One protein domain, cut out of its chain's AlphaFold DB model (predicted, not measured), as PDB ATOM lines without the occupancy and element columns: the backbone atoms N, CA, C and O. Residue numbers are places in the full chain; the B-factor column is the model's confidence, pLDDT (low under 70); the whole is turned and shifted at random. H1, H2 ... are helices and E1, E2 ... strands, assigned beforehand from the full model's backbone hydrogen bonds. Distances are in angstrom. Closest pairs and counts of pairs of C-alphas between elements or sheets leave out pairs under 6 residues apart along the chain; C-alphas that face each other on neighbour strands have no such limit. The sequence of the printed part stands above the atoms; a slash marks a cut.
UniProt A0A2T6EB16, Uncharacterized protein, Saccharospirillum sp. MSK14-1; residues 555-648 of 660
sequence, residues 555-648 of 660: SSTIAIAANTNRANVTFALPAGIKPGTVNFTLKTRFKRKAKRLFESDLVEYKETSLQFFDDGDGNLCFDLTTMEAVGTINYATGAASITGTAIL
ATOM      1  N   SER A 555      22.370  21.206  16.797       72.31
ATOM      2  CA  SER A 555      22.739  22.175  15.759       72.31
ATOM      3  C   SER A 555      24.253  22.340  15.738       72.31
ATOM      4  O   SER A 555      24.877  22.513  16.782       72.31
ATOM      5  N   SER A 556      24.847  22.310  14.549       72.31
ATOM      6  CA  SER A 556      26.266  22.599  14.353       72.31
ATOM      7  C   SER A 556      26.446  23.471  13.116       72.31
ATOM      8  O   SER A 556      25.662  23.399  12.172       72.31
ATOM      9  N   THR A 557      27.452  24.342  13.137       79.00
ATOM     10  CA  THR A 557      27.874  25.103  11.957       79.00
ATOM     11  C   THR A 557      29.201  24.534  11.497       79.00
ATOM     12  O   THR A 557      30.174  24.559  12.249       79.00
ATOM     13  N   ILE A 558      29.237  24.019  10.272       80.19
ATOM     14  CA  ILE A 558      30.441  23.444   9.676       80.19
ATOM     15  C   ILE A 558      30.991  24.448   8.667       80.19
ATOM     16  O   ILE A 558      30.285  24.874   7.752       80.19
ATOM     17  N   ALA A 559      32.252  24.840   8.835       78.62
ATOM     18  CA  ALA A 559      32.951  25.639   7.839       78.62
ATOM     19  C   ALA A 559      33.380  24.737   6.676       78.62
ATOM     20  O   ALA A 559      34.070  23.737   6.875       78.62
ATOM     21  N   ILE A 560      32.978  25.104   5.464       77.25
ATOM     22  CA  ILE A 560      33.321  24.391   4.234       77.25
ATOM     23  C   ILE A 560      34.399  25.201   3.508       77.25
ATOM     24  O   ILE A 560      34.326  26.430   3.447       77.25
ATOM     25  N   ALA A 561      35.418  24.523   2.977       72.94
ATOM     26  CA  ALA A 561      36.474  25.174   2.207       72.94
ATOM     27  C   ALA A 561      35.929  25.796   0.909       72.94
ATOM     28  O   ALA A 561      34.951  25.317   0.336       72.94
ATOM     29  N   ALA A 562      36.587  26.853   0.421       68.38
ATOM     30  CA  ALA A 562      36.216  27.487  -0.839       68.38
ATOM     31  C   ALA A 562      36.287  26.476  -1.997       68.38
ATOM     32  O   ALA A 562      37.334  25.880  -2.251       68.38
ATOM     33  N   ASN A 563      35.168  26.297  -2.694       68.19
ATOM     34  CA  ASN A 563      35.017  25.326  -3.771       68.19
ATOM     35  C   ASN A 563      34.943  26.045  -5.124       68.19
ATOM     36  O   ASN A 563      33.864  26.326  -5.636       68.19
ATOM     37  N   THR A 564      36.109  26.359  -5.686       67.44
ATOM     38  CA  THR A 564      36.252  27.119  -6.944       67.44
ATOM     39  C   THR A 564      36.286  26.235  -8.194       67.44
ATOM     40  O   THR A 564      36.332  26.737  -9.316       67.44
ATOM     41  N   ASN A 565      36.293  24.909  -8.029       66.94
ATOM     42  CA  ASN A 565      36.458  23.932  -9.110       66.94
ATOM     43  C   ASN A 565      35.212  23.073  -9.352       66.94
ATOM     44  O   ASN A 565      35.284  22.117 -10.122       66.94
ATOM     45  N   ARG A 566      34.077  23.418  -8.731       70.00
ATOM     46  CA  ARG A 566      32.809  22.689  -8.884       70.00
ATOM     47  C   ARG A 566      32.847  21.249  -8.359       70.00
ATOM     48  O   ARG A 566      32.023  20.436  -8.771       70.00
ATOM     49  N   ALA A 567      33.788  20.921  -7.473       76.81
ATOM     50  CA  ALA A 567      33.876  19.594  -6.871       76.81
ATOM     51  C   ALA A 567      32.700  19.330  -5.918       76.81
ATOM     52  O   ALA A 567      31.981  20.247  -5.521       76.81
ATOM     53  N   ASN A 568      32.501  18.078  -5.513       81.62
ATOM     54  CA  ASN A 568      31.503  17.753  -4.497       81.62
ATOM     55  C   ASN A 568      31.882  18.367  -3.146       81.62
ATOM     56  O   ASN A 568      33.044  18.350  -2.739       81.62
ATOM     57  N   VAL A 569      30.884  18.900  -2.449       82.62
ATOM     58  CA  VAL A 569      31.035  19.451  -1.105       82.62
ATOM     59  C   VAL A 569      30.802  18.325  -0.109       82.62
ATOM     60  O   VAL A 569      29.689  17.825  -0.003       82.62
ATOM     61  N   THR A 570      31.844  17.926   0.618       85.62
ATOM     62  CA  THR A 570      31.772  16.855   1.622       85.62
ATOM     63  C   THR A 570      31.938  17.422   3.027       85.62
ATOM     64  O   THR A 570      32.733  18.337   3.248       85.62
ATOM     65  N   PHE A 571      31.164  16.908   3.978       86.31
ATOM     66  CA  PHE A 571      31.218  17.287   5.390       86.31
ATOM     67  C   PHE A 571      30.739  16.127   6.272       86.31
ATOM     68  O   PHE A 571      30.139  15.169   5.791       86.31
ATOM     69  N   ALA A 572      31.030  16.195   7.571       85.75
ATOM     70  CA  ALA A 572      30.647  15.166   8.531       85.75
ATOM     71  C   ALA A 572      29.770  15.760   9.636       85.75
ATOM     72  O   ALA A 572      30.135  16.748  10.273       85.75
ATOM     73  N   LEU A 573      28.624  15.133   9.853       83.56
ATOM     74  CA  LEU A 573      27.709  15.359  10.961       83.56
ATOM     75  C   LEU A 573      28.013  14.358  12.099       83.56
ATOM     76  O   LEU A 573      28.729  13.378  11.881       83.56
ATOM     77  N   PRO A 574      27.491  14.570  13.321       81.00
ATOM     78  CA  PRO A 574      27.576  13.575  14.392       81.00
ATOM     79  C   PRO A 574      26.970  12.223  13.979       81.00
ATOM     80  O   PRO A 574      26.001  12.179  13.227       81.00
ATOM     81  N   ALA A 575      27.526  11.117  14.477       77.81
ATOM     82  CA  ALA A 575      27.015   9.771  14.204       77.81
ATOM     83  C   ALA A 575      25.673   9.498  14.916       77.81
ATOM     84  O   ALA A 575      25.378  10.098  15.951       77.81
ATOM     85  N   GLY A 576      24.891   8.539  14.403       78.75
ATOM     86  CA  GLY A 576      23.613   8.133  15.008       78.75
ATOM     87  C   GLY A 576      22.426   9.000  14.584       78.75
ATOM     88  O   GLY A 576      21.514   9.243  15.375       78.75
ATOM     89  N   ILE A 577      22.451   9.479  13.342       82.06
ATOM     90  CA  ILE A 577      21.388  10.296  12.756       82.06
ATOM     91  C   ILE A 577      20.178   9.406  12.475       82.06
ATOM     92  O   ILE A 577      20.321   8.309  11.936       82.06
ATOM     93  N   LYS A 578      18.978   9.869  12.831       82.38
ATOM     94  CA  LYS A 578      17.743   9.184  12.437       82.38
ATOM     95  C   LYS A 578      17.391   9.556  10.988       82.38
ATOM     96  O   LYS A 578      17.453  10.747  10.674       82.38
ATOM     97  N   PRO A 579      16.999   8.600  10.132       83.31
ATOM     98  CA  PRO A 579      16.606   8.913   8.761       83.31
ATOM     99  C   PRO A 579      15.476   9.953   8.685       83.31
ATOM    100  O   PRO A 579      14.551   9.930   9.498       83.31
ATOM    101  N   GLY A 580      15.582  10.893   7.747       78.56
ATOM    102  CA  GLY A 580      14.616  11.964   7.466       78.56
ATOM    103  C   GLY A 580      14.716  13.183   8.395       78.56
ATOM    104  O   GLY A 580      13.892  14.096   8.320       78.56
ATOM    105  N   THR A 581      15.681  13.211   9.323       81.00
ATOM    106  CA  THR A 581      15.751  14.249  10.377       81.00
ATOM    107  C   THR A 581      16.764  15.361  10.115       81.00
ATOM    108  O   THR A 581      16.851  16.310  10.896       81.00
ATOM    109  N   VAL A 582      17.530  15.278   9.025       84.75
ATOM    110  CA  VAL A 582      18.564  16.270   8.705       84.75
ATOM    111  C   VAL A 582      17.999  17.386   7.832       84.75
ATOM    112  O   VAL A 582      17.426  17.136   6.776       84.75
ATOM    113  N   ASN A 583      18.223  18.629   8.262       84.56
ATOM    114  CA  ASN A 583      17.993  19.842   7.481       84.56
ATOM    115  C   ASN A 583      19.132  20.833   7.748       84.56
ATOM    116  O   ASN A 583      19.519  21.044   8.902       84.56
ATOM    117  N   PHE A 584      19.678  21.443   6.701       84.00
ATOM    118  CA  PHE A 584      20.676  22.498   6.834       84.00
ATOM    119  C   PHE A 584      20.611  23.508   5.685       84.00
ATOM    120  O   PHE A 584      20.175  23.220   4.571       84.00
ATOM    121  N   THR A 585      21.123  24.709   5.954       84.81
ATOM    122  CA  THR A 585      21.253  25.778   4.960       84.81
ATOM    123  C   THR A 585      22.705  25.912   4.527       84.81
ATOM    124  O   THR A 585      23.572  26.245   5.339       84.81
ATOM    125  N   LEU A 586      22.970  25.731   3.237       81.75
ATOM    126  CA  LEU A 586      24.248  26.057   2.621       81.75
ATOM    127  C   LEU A 586      24.222  27.508   2.132       81.75
ATOM    128  O   LEU A 586      23.433  27.874   1.259       81.75
ATOM    129  N   LYS A 587      25.110  28.343   2.673       80.44
ATOM    130  CA  LYS A 587      25.327  29.707   2.179       80.44
ATOM    131  C   LYS A 587      26.406  29.684   1.105       80.44
ATOM    132  O   LYS A 587      27.516  29.229   1.371       80.44
ATOM    133  N   THR A 588      26.099  30.196  -0.080       74.00
ATOM    134  CA  THR A 588      27.055  30.292  -1.188       74.00
ATOM    135  C   THR A 588      27.213  31.744  -1.633       74.00
ATOM    136  O   THR A 588      26.306  32.569  -1.504       74.00
ATOM    137  N   ARG A 589      28.405  32.078  -2.132       74.25
ATOM    138  CA  ARG A 589      28.734  33.399  -2.674       74.25
ATOM    139  C   ARG A 589      29.317  33.199  -4.064       74.25
ATOM    140  O   ARG A 589      30.294  32.480  -4.201       74.25
ATOM    141  N   PHE A 590      28.734  33.857  -5.056       69.62
ATOM    142  CA  PHE A 590      29.171  33.821  -6.450       69.62
ATOM    143  C   PHE A 590      29.904  35.104  -6.822       69.62
ATOM    144  O   PHE A 590      29.595  36.170  -6.281       69.62
ATOM    145  N   LYS A 591      30.830  35.016  -7.779       68.50
ATOM    146  CA  LYS A 591      31.610  36.148  -8.288       68.50
ATOM    147  C   LYS A 591      31.366  36.346  -9.787       68.50
ATOM    148  O   LYS A 591      31.612  35.454 -10.594       68.50
ATOM    149  N   ARG A 592      30.971  37.556 -10.188       65.06
ATOM    150  CA  ARG A 592      30.972  37.991 -11.596       65.06
ATOM    151  C   ARG A 592      32.129  38.934 -11.856       65.06
ATOM    152  O   ARG A 592      32.374  39.843 -11.068       65.06
ATOM    153  N   LYS A 593      32.805  38.732 -12.986       63.38
ATOM    154  CA  LYS A 593      33.708  39.714 -13.592       63.38
ATOM    155  C   LYS A 593      33.050  40.236 -14.865       63.38
ATOM    156  O   LYS A 593      32.919  39.488 -15.831       63.38
ATOM    157  N   ALA A 594      32.612  41.489 -14.863       61.97
ATOM    158  CA  ALA A 594      32.107  42.149 -16.060       61.97
ATOM    159  C   ALA A 594      33.233  42.969 -16.694       61.97
ATOM    160  O   ALA A 594      33.801  43.862 -16.061       61.97
ATOM    161  N   LYS A 595      33.558  42.647 -17.950       58.00
ATOM    162  CA  LYS A 595      34.602  43.340 -18.704       58.00
ATOM    163  C   LYS A 595      34.051  44.672 -19.200       58.00
ATOM    164  O   LYS A 595      33.096  44.685 -19.976       58.00
ATOM    165  N   ARG A 596      34.632  45.788 -18.761       61.53
ATOM    166  CA  ARG A 596      34.303  47.118 -19.289       61.53
ATOM    167  C   ARG A 596      35.286  47.463 -20.403       61.53
ATOM    168  O   ARG A 596      36.474  47.193 -20.286       61.53
ATOM    169  N   LEU A 597      34.787  48.036 -21.500       57.97
ATOM    170  CA  LEU A 597      35.602  48.343 -22.686       57.97
ATOM    171  C   LEU A 597      36.715  49.373 -22.408       57.97
ATOM    172  O   LEU A 597      37.709  49.374 -23.128       57.97
ATOM    173  N   PHE A 598      36.578  50.201 -21.364       57.94
ATOM    174  CA  PHE A 598      37.493  51.315 -21.076       57.94
ATOM    175  C   PHE A 598      37.797  51.534 -19.577       57.94
ATOM    176  O   PHE A 598      38.372  52.555 -19.217       57.94
ATOM    177  N   GLU A 599      37.443  50.591 -18.696       60.47
ATOM    178  CA  GLU A 599      37.683  50.669 -17.241       60.47
ATOM    179  C   GLU A 599      38.165  49.320 -16.685       60.47
ATOM    180  O   GLU A 599      38.089  48.299 -17.369       60.47
ATOM    181  N   SER A 600      38.642  49.298 -15.433       65.19
ATOM    182  CA  SER A 600      38.937  48.049 -14.723       65.19
ATOM    183  C   SER A 600      37.693  47.161 -14.628       65.19
ATOM    184  O   SER A 600      36.600  47.663 -14.363       65.19
ATOM    185  N   ASP A 601      37.874  45.848 -14.795       68.00
ATOM    186  CA  ASP A 601      36.797  44.860 -14.687       68.00
ATOM    187  C   ASP A 601      35.986  45.054 -13.397       68.00
ATOM    188  O   ASP A 601      36.533  45.074 -12.290       68.00
ATOM    189  N   LEU A 602      34.666  45.168 -13.539       66.94
ATOM    190  CA  LEU A 602      33.760  45.258 -12.401       66.94
ATOM    191  C   LEU A 602      33.632  43.867 -11.776       66.94
ATOM    192  O   LEU A 602      33.227  42.912 -12.447       66.94
ATOM    193  N   VAL A 603      33.968  43.756 -10.491       71.94
ATOM    194  CA  VAL A 603      33.774  42.535  -9.708       71.94
ATOM    195  C   VAL A 603      32.546  42.692  -8.822       71.94
ATOM    196  O   VAL A 603      32.552  43.497  -7.896       71.94
ATOM    197  N   GLU A 604      31.525  41.884  -9.075       70.38
ATOM    198  CA  GLU A 604      30.308  41.826  -8.264       70.38
ATOM    199  C   GLU A 604      30.201  40.490  -7.538       70.38
ATOM    200  O   GLU A 604      30.561  39.441  -8.080       70.38
ATOM    201  N   TYR A 605      29.669  40.533  -6.317       72.12
ATOM    202  CA  TYR A 605      29.382  39.348  -5.521       72.12
ATOM    203  C   TYR A 605      27.876  39.210  -5.321       72.12
ATOM    204  O   TYR A 605      27.205  40.182  -4.985       72.12
ATOM    205  N   LYS A 606      27.357  37.992  -5.487       72.75
ATOM    206  CA  LYS A 606      25.967  37.653  -5.172       72.75
ATOM    207  C   LYS A 606      25.945  36.541  -4.137       72.75
ATOM    208  O   LYS A 606      26.554  35.497  -4.347       72.75
ATOM    209  N   GLU A 607      25.248  36.764  -3.033       76.81
ATOM    210  CA  GLU A 607      25.038  35.745  -2.007       76.81
ATOM    211  C   GLU A 607      23.696  35.050  -2.229       76.81
ATOM    212  O   GLU A 607      22.701  35.694  -2.566       76.81
ATOM    213  N   THR A 608      23.668  33.734  -2.045       73.12
ATOM    214  CA  THR A 608      22.427  32.962  -1.990       73.12
ATOM    215  C   THR A 608      22.488  31.956  -0.847       73.12
ATOM    216  O   THR A 608      23.554  31.628  -0.320       73.12
ATOM    217  N   SER A 609      21.322  31.487  -0.426       78.62
ATOM    218  CA  SER A 609      21.183  30.440   0.579       78.62
ATOM    219  C   SER A 609      20.307  29.340   0.006       78.62
ATOM    220  O   SER A 609      19.198  29.613  -0.447       78.62
ATOM    221  N   LEU A 610      20.817  28.114   0.019       77.00
ATOM    222  CA  LEU A 610      20.114  26.918  -0.429       77.00
ATOM    223  C   LEU A 610      19.804  26.055   0.792       77.00
ATOM    224  O   LEU A 610      20.680  25.852   1.634       77.00
ATOM    225  N   GLN A 611      18.567  25.581   0.902       82.31
ATOM    226  CA  GLN A 611      18.163  24.647   1.951       82.31
ATOM    227  C   GLN A 611      18.213  23.226   1.402       82.31
ATOM    228  O   GLN A 611      17.837  22.995   0.255       82.31
ATOM    229  N   PHE A 612      18.694  22.298   2.221       84.50
ATOM    230  CA  PHE A 612      18.761  20.880   1.901       84.50
ATOM    231  C   PHE A 612      18.145  20.084   3.035       84.50
ATOM    232  O   PHE A 612      18.402  20.370   4.206       84.50
ATOM    233  N   PHE A 613      17.393  19.056   2.680       84.56
ATOM    234  CA  PHE A 613      16.763  18.148   3.625       84.56
ATOM    235  C   PHE A 613      16.996  16.698   3.197       84.56
ATOM    236  O   PHE A 613      17.320  16.405   2.048       84.56
ATOM    237  N   ASP A 614      16.877  15.807   4.165       86.50
ATOM    238  CA  ASP A 614      17.068  14.368   4.032       86.50
ATOM    239  C   ASP A 614      15.754  13.669   3.663       86.50
ATOM    240  O   ASP A 614      14.716  13.952   4.264       86.50
ATOM    241  N   ASP A 615      15.798  12.779   2.671       80.81
ATOM    242  CA  ASP A 615      14.635  12.014   2.206       80.81
ATOM    243  C   ASP A 615      14.338  10.769   3.057       80.81
ATOM    244  O   ASP A 615      13.267  10.184   2.926       80.81
ATOM    245  N   GLY A 616      15.255  10.391   3.955       80.50
ATOM    246  CA  GLY A 616      15.133   9.207   4.804       80.50
ATOM    247  C   GLY A 616      15.653   7.904   4.186       80.50
ATOM    248  O   GLY A 616      15.786   6.910   4.900       80.50
ATOM    249  N   ASP A 617      16.066   7.932   2.917       82.75
ATOM    250  CA  ASP A 617      16.659   6.805   2.187       82.75
ATOM    251  C   ASP A 617      18.152   7.029   1.869       82.75
ATOM    252  O   ASP A 617      18.770   6.318   1.073       82.75
ATOM    253  N   GLY A 618      18.775   7.992   2.550       84.44
ATOM    254  CA  GLY A 618      20.195   8.307   2.441       84.44
ATOM    255  C   GLY A 618      20.522   9.332   1.359       84.44
ATOM    256  O   GLY A 618      21.711   9.522   1.071       84.44
ATOM    257  N   ASN A 619      19.526  10.013   0.784       87.31
ATOM    258  CA  ASN A 619      19.744  11.104  -0.160       87.31
ATOM    259  C   ASN A 619      19.431  12.468   0.466       87.31
ATOM    260  O   ASN A 619      18.607  12.624   1.362       87.31
ATOM    261  N   LEU A 620      20.123  13.486  -0.038       86.44
ATOM    262  CA  LEU A 620      19.859  14.885   0.280       86.44
ATOM    263  C   LEU A 620      19.192  15.544  -0.923       86.44
ATOM    264  O   LEU A 620      19.709  15.457  -2.038       86.44
ATOM    265  N   CYS A 621      18.091  16.240  -0.676       80.88
ATOM    266  CA  CYS A 621      17.237  16.867  -1.679       80.88
ATOM    267  C   CYS A 621      17.156  18.383  -1.433       80.88
ATOM    268  O   CYS A 621      17.296  18.842  -0.298       80.88
ATOM    269  N   PHE A 622      16.958  19.175  -2.494       76.06
ATOM    270  CA  PHE A 622      16.844  20.644  -2.399       76.06
ATOM    271  C   PHE A 622      15.398  21.157  -2.475       76.06
ATOM    272  O   PHE A 622      15.114  22.265  -2.027       76.06
ATOM    273  N   ASP A 623      14.486  20.368  -3.050       68.25
ATOM    274  CA  ASP A 623      13.078  20.722  -3.235       68.25
ATOM    275  C   ASP A 623      12.180  19.526  -2.907       68.25
ATOM    276  O   ASP A 623      12.366  18.424  -3.425       68.25
ATOM    277  N   LEU A 624      11.222  19.738  -2.002       64.19
ATOM    278  CA  LEU A 624      10.290  18.707  -1.536       64.19
ATOM    279  C   LEU A 624       9.314  18.273  -2.625       64.19
ATOM    280  O   LEU A 624       8.810  17.157  -2.585       64.19
ATOM    281  N   THR A 625       9.053  19.134  -3.605       60.09
ATOM    282  CA  THR A 625       8.114  18.853  -4.694       60.09
ATOM    283  C   THR A 625       8.697  17.812  -5.644       60.09
ATOM    284  O   THR A 625       8.041  16.828  -5.968       60.09
ATOM    285  N   THR A 626       9.954  18.000  -6.044       64.19
ATOM    286  CA  THR A 626      10.655  17.117  -6.987       64.19
ATOM    287  C   THR A 626      11.389  15.963  -6.304       64.19
ATOM    288  O   THR A 626      11.514  14.897  -6.899       64.19
ATOM    289  N   MET A 627      11.857  16.154  -5.062       66.56
ATOM    290  CA  MET A 627      12.776  15.252  -4.346       66.56
ATOM    291  C   MET A 627      13.929  14.747  -5.213       66.56
ATOM    292  O   MET A 627      14.341  13.591  -5.146       66.56
ATOM    293  N   GLU A 628      14.459  15.643  -6.040       74.88
ATOM    294  CA  GLU A 628      15.650  15.360  -6.821       74.88
ATOM    295  C   GLU A 628      16.845  15.177  -5.873       74.88
ATOM    296  O   GLU A 628      17.232  16.094  -5.138       74.88
ATOM    297  N   ALA A 629      17.425  13.974  -5.893       80.25
ATOM    298  CA  ALA A 629      18.598  13.631  -5.105       80.25
ATOM    299  C   ALA A 629      19.820  14.416  -5.606       80.25
ATOM    300  O   ALA A 629      20.356  14.169  -6.687       80.25
ATOM    301  N   VAL A 630      20.286  15.358  -4.792       81.88
ATOM    302  CA  VAL A 630      21.431  16.237  -5.080       81.88
ATOM    303  C   VAL A 630      22.649  15.928  -4.213       81.88
ATOM    304  O   VAL A 630      23.738  16.460  -4.448       81.88
ATOM    305  N   GLY A 631      22.504  15.028  -3.246       86.38
ATOM    306  CA  GLY A 631      23.575  14.564  -2.377       86.38
ATOM    307  C   GLY A 631      23.239  13.256  -1.675       86.38
ATOM    308  O   GLY A 631      22.176  12.682  -1.888       86.38
ATOM    309  N   THR A 632      24.151  12.800  -0.824       90.00
ATOM    310  CA  THR A 632      24.011  11.580  -0.027       90.00
ATOM    311  C   THR A 632      24.360  11.831   1.433       90.00
ATOM    312  O   THR A 632      25.170  12.708   1.751       90.00
ATOM    313  N   ILE A 633      23.763  11.041   2.322       89.69
ATOM    314  CA  ILE A 633      24.042  11.029   3.756       89.69
ATOM    315  C   ILE A 633      24.111   9.592   4.278       89.69
ATOM    316  O   ILE A 633      23.264   8.753   3.993       89.69
ATOM    317  N   ASN A 634      25.139   9.298   5.072       89.44
ATOM    318  CA  ASN A 634      25.285   8.023   5.759       89.44
ATOM    319  C   ASN A 634      24.926   8.181   7.241       89.44
ATOM    320  O   ASN A 634      25.691   8.754   8.014       89.44
ATOM    321  N   TYR A 635      23.791   7.623   7.657       87.50
ATOM    322  CA  TYR A 635      23.258   7.781   9.016       87.50
ATOM    323  C   TYR A 635      24.138   7.196  10.130       87.50
ATOM    324  O   TYR A 635      24.172   7.717  11.249       87.50
ATOM    325  N   ALA A 636      24.877   6.123   9.829       84.62
ATOM    326  CA  ALA A 636      25.730   5.444  10.799       84.62
ATOM    327  C   ALA A 636      27.019   6.227  11.082       84.62
ATOM    328  O   ALA A 636      27.470   6.286  12.223       84.62
ATOM    329  N   THR A 637      27.606   6.830  10.047       85.69
ATOM    330  CA  THR A 637      28.898   7.536  10.136       85.69
ATOM    331  C   THR A 637      28.766   9.056  10.193       85.69
ATOM    332  O   THR A 637      29.726   9.726  10.557       85.69
ATOM    333  N   GLY A 638      27.605   9.606   9.828       83.94
ATOM    334  CA  GLY A 638      27.368  11.043   9.697       83.94
ATOM    335  C   GLY A 638      28.019  11.679   8.462       83.94
ATOM    336  O   GLY A 638      27.962  12.896   8.304       83.94
ATOM    337  N   ALA A 639      28.647  10.899   7.576       88.56
ATOM    338  CA  ALA A 639      29.272  11.426   6.365       88.56
ATOM    339  C   ALA A 639      28.209  11.888   5.355       88.56
ATOM    340  O   ALA A 639      27.335  11.105   4.981       88.56
ATOM    341  N   ALA A 640      28.308  13.136   4.897       88.62
ATOM    342  CA  ALA A 640      27.402  13.734   3.924       88.62
ATOM    343  C   ALA A 640      28.171  14.368   2.754       88.62
ATOM    344  O   ALA A 640      29.272  14.905   2.914       88.62
ATOM    345  N   SER A 641      27.586  14.301   1.562       88.38
ATOM    346  CA  SER A 641      28.162  14.846   0.334       88.38
ATOM    347  C   SER A 641      27.080  15.481  -0.522       88.38
ATOM    348  O   SER A 641      26.084  14.836  -0.819       88.38
ATOM    349  N   ILE A 642      27.299  16.704  -0.996       86.25
ATOM    350  CA  ILE A 642      26.432  17.381  -1.965       86.25
ATOM    351  C   ILE A 642      27.177  17.479  -3.289       86.25
ATOM    352  O   ILE A 642      28.353  17.856  -3.337       86.25
ATOM    353  N   THR A 643      26.491  17.146  -4.375       80.31
ATOM    354  CA  THR A 643      27.060  17.196  -5.717       80.31
ATOM    355  C   THR A 643      27.379  18.640  -6.087       80.31
ATOM    356  O   THR A 643      26.498  19.503  -6.086       80.31
ATOM    357  N   GLY A 644      28.637  18.916  -6.439       68.19
ATOM    358  CA  GLY A 644      29.078  20.266  -6.804       68.19
ATOM    359  C   GLY A 644      28.290  20.810  -7.990       68.19
ATOM    360  O   GLY A 644      27.853  21.956  -7.984       68.19
ATOM    361  N   THR A 645      28.008  19.951  -8.969       63.03
ATOM    362  CA  THR A 645      27.184  20.266 -10.138       63.03
ATOM    363  C   THR A 645      25.755  20.666  -9.778       63.03
ATOM    364  O   THR A 645      25.233  21.541 -10.452       63.03
ATOM    365  N   ALA A 646      25.157  20.115  -8.714       58.06
ATOM    366  CA  ALA A 646      23.787  20.423  -8.286       58.06
ATOM    367  C   ALA A 646      23.662  21.804  -7.612       58.06
ATOM    368  O   ALA A 646      22.691  22.522  -7.816       58.06
ATOM    369  N   ILE A 647      24.697  22.238  -6.879       57.88
ATOM    370  CA  ILE A 647      24.805  23.607  -6.326       57.88
ATOM    371  C   ILE A 647      24.979  24.645  -7.455       57.88
ATOM    372  O   ILE A 647      24.710  25.835  -7.292       57.88
ATOM    373  N   LEU A 648      25.464  24.190  -8.613       51.69
ATOM    374  CA  LEU A 648      25.864  25.008  -9.755       51.69
ATOM    375  C   LEU A 648      24.909  24.927 -10.941       51.69
ATOM    376  O   LEU A 648      25.017  25.754 -11.856       51.69
TER     377      LEU A 648
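Overview. This is residues 555 to 648 of the 660 residues of an uncharacterized protein of Saccharospirillum sp. MSK14-1 (UniProt A0A2T6EB16). One antiparallel sheet is curled like part of a barrel, and the long hairpin of E2 and E3 at one edge of it reaches far beyond the short strands and makes the length of the domain. E1, E6, E5 and E4 form the short-stranded part of the curl, and the short last helix H1 is on the sheet. The printed part has 94 residues with six named strands and one named helix, in the chain order E1 E2 E3 E4 E5 E6 H1; the sheet's order is E1, E6, E5, E4, E3, E2. The class is mostly strand, though under half of the residues are in named elements. The whole is loose, with a radius of gyration of the C-alphas of 16.3 A and spans of 57 by 28 by 21 A.

Arrangement. In the sheet, E2, residues 583 to 594, and E3, residues 602 to 614, form a hairpin at 160 degrees; N 590 and O 606 are 2.8 A apart, within hydrogen-bond range. The pairing of E3 is staggered: residues 602 to 613 pair with E2, and residues 613 to 614 pair with E4, residues 619 to 621. N 621 and O 613 are 2.8 A apart. E4 and E5, residues 629 to 633, form a hairpin at 135 degrees, with N 630 and O 620 at 2.8 A. E5 and E6, residues 639 to 642, form a hairpin at 166 degrees, with N 632 and O 641 at 2.8 A. E2 E3 E4 E5 E6 are a meander, each strand the antiparallel neighbour of the one before. E1, residues 569 to 572, is an edge strand beside E6, with N 642 and O 569 at 2.8 A. The other edge strand is E2, and E1 and E2 are apart. H1, residues 644 to 648, has a height over the sheet of 6.5 A and lies over none of the strands, but only just: 2 of its C-alphas fall on E2. The closest C-alphas of H1 and E5 are those of Ala 646 and Val 630, 5.8 A apart. In H1 every O i to N i+4 pair is within hydrogen-bond range.

Along the chain. E3 is 38.8 A long and E2 35.4 A. E1 measures 10.6 A, E5 10.7 A, E6 10.6 A, E4 6.5 A and H1 6.4 A. E1 begins at C-alpha 569 (31.035, 19.451, -1.105), E2 ends at C-alpha 594 (32.107, 42.149, -16.060), and H1 ends at C-alpha 648 (25.864, 25.008, -9.755).

Size, cuts and confidence. The two C-alphas farthest apart, those of Gly 576 and Phe 598, are 58.0 A apart. The printed part has no cut and no long link. Residues 555 to 568 hold no named element. The mean pLDDT of the printed part is 76.1; residues 562 to 565, 590 to 602, 623 to 627 and 644 to 648 are under 70.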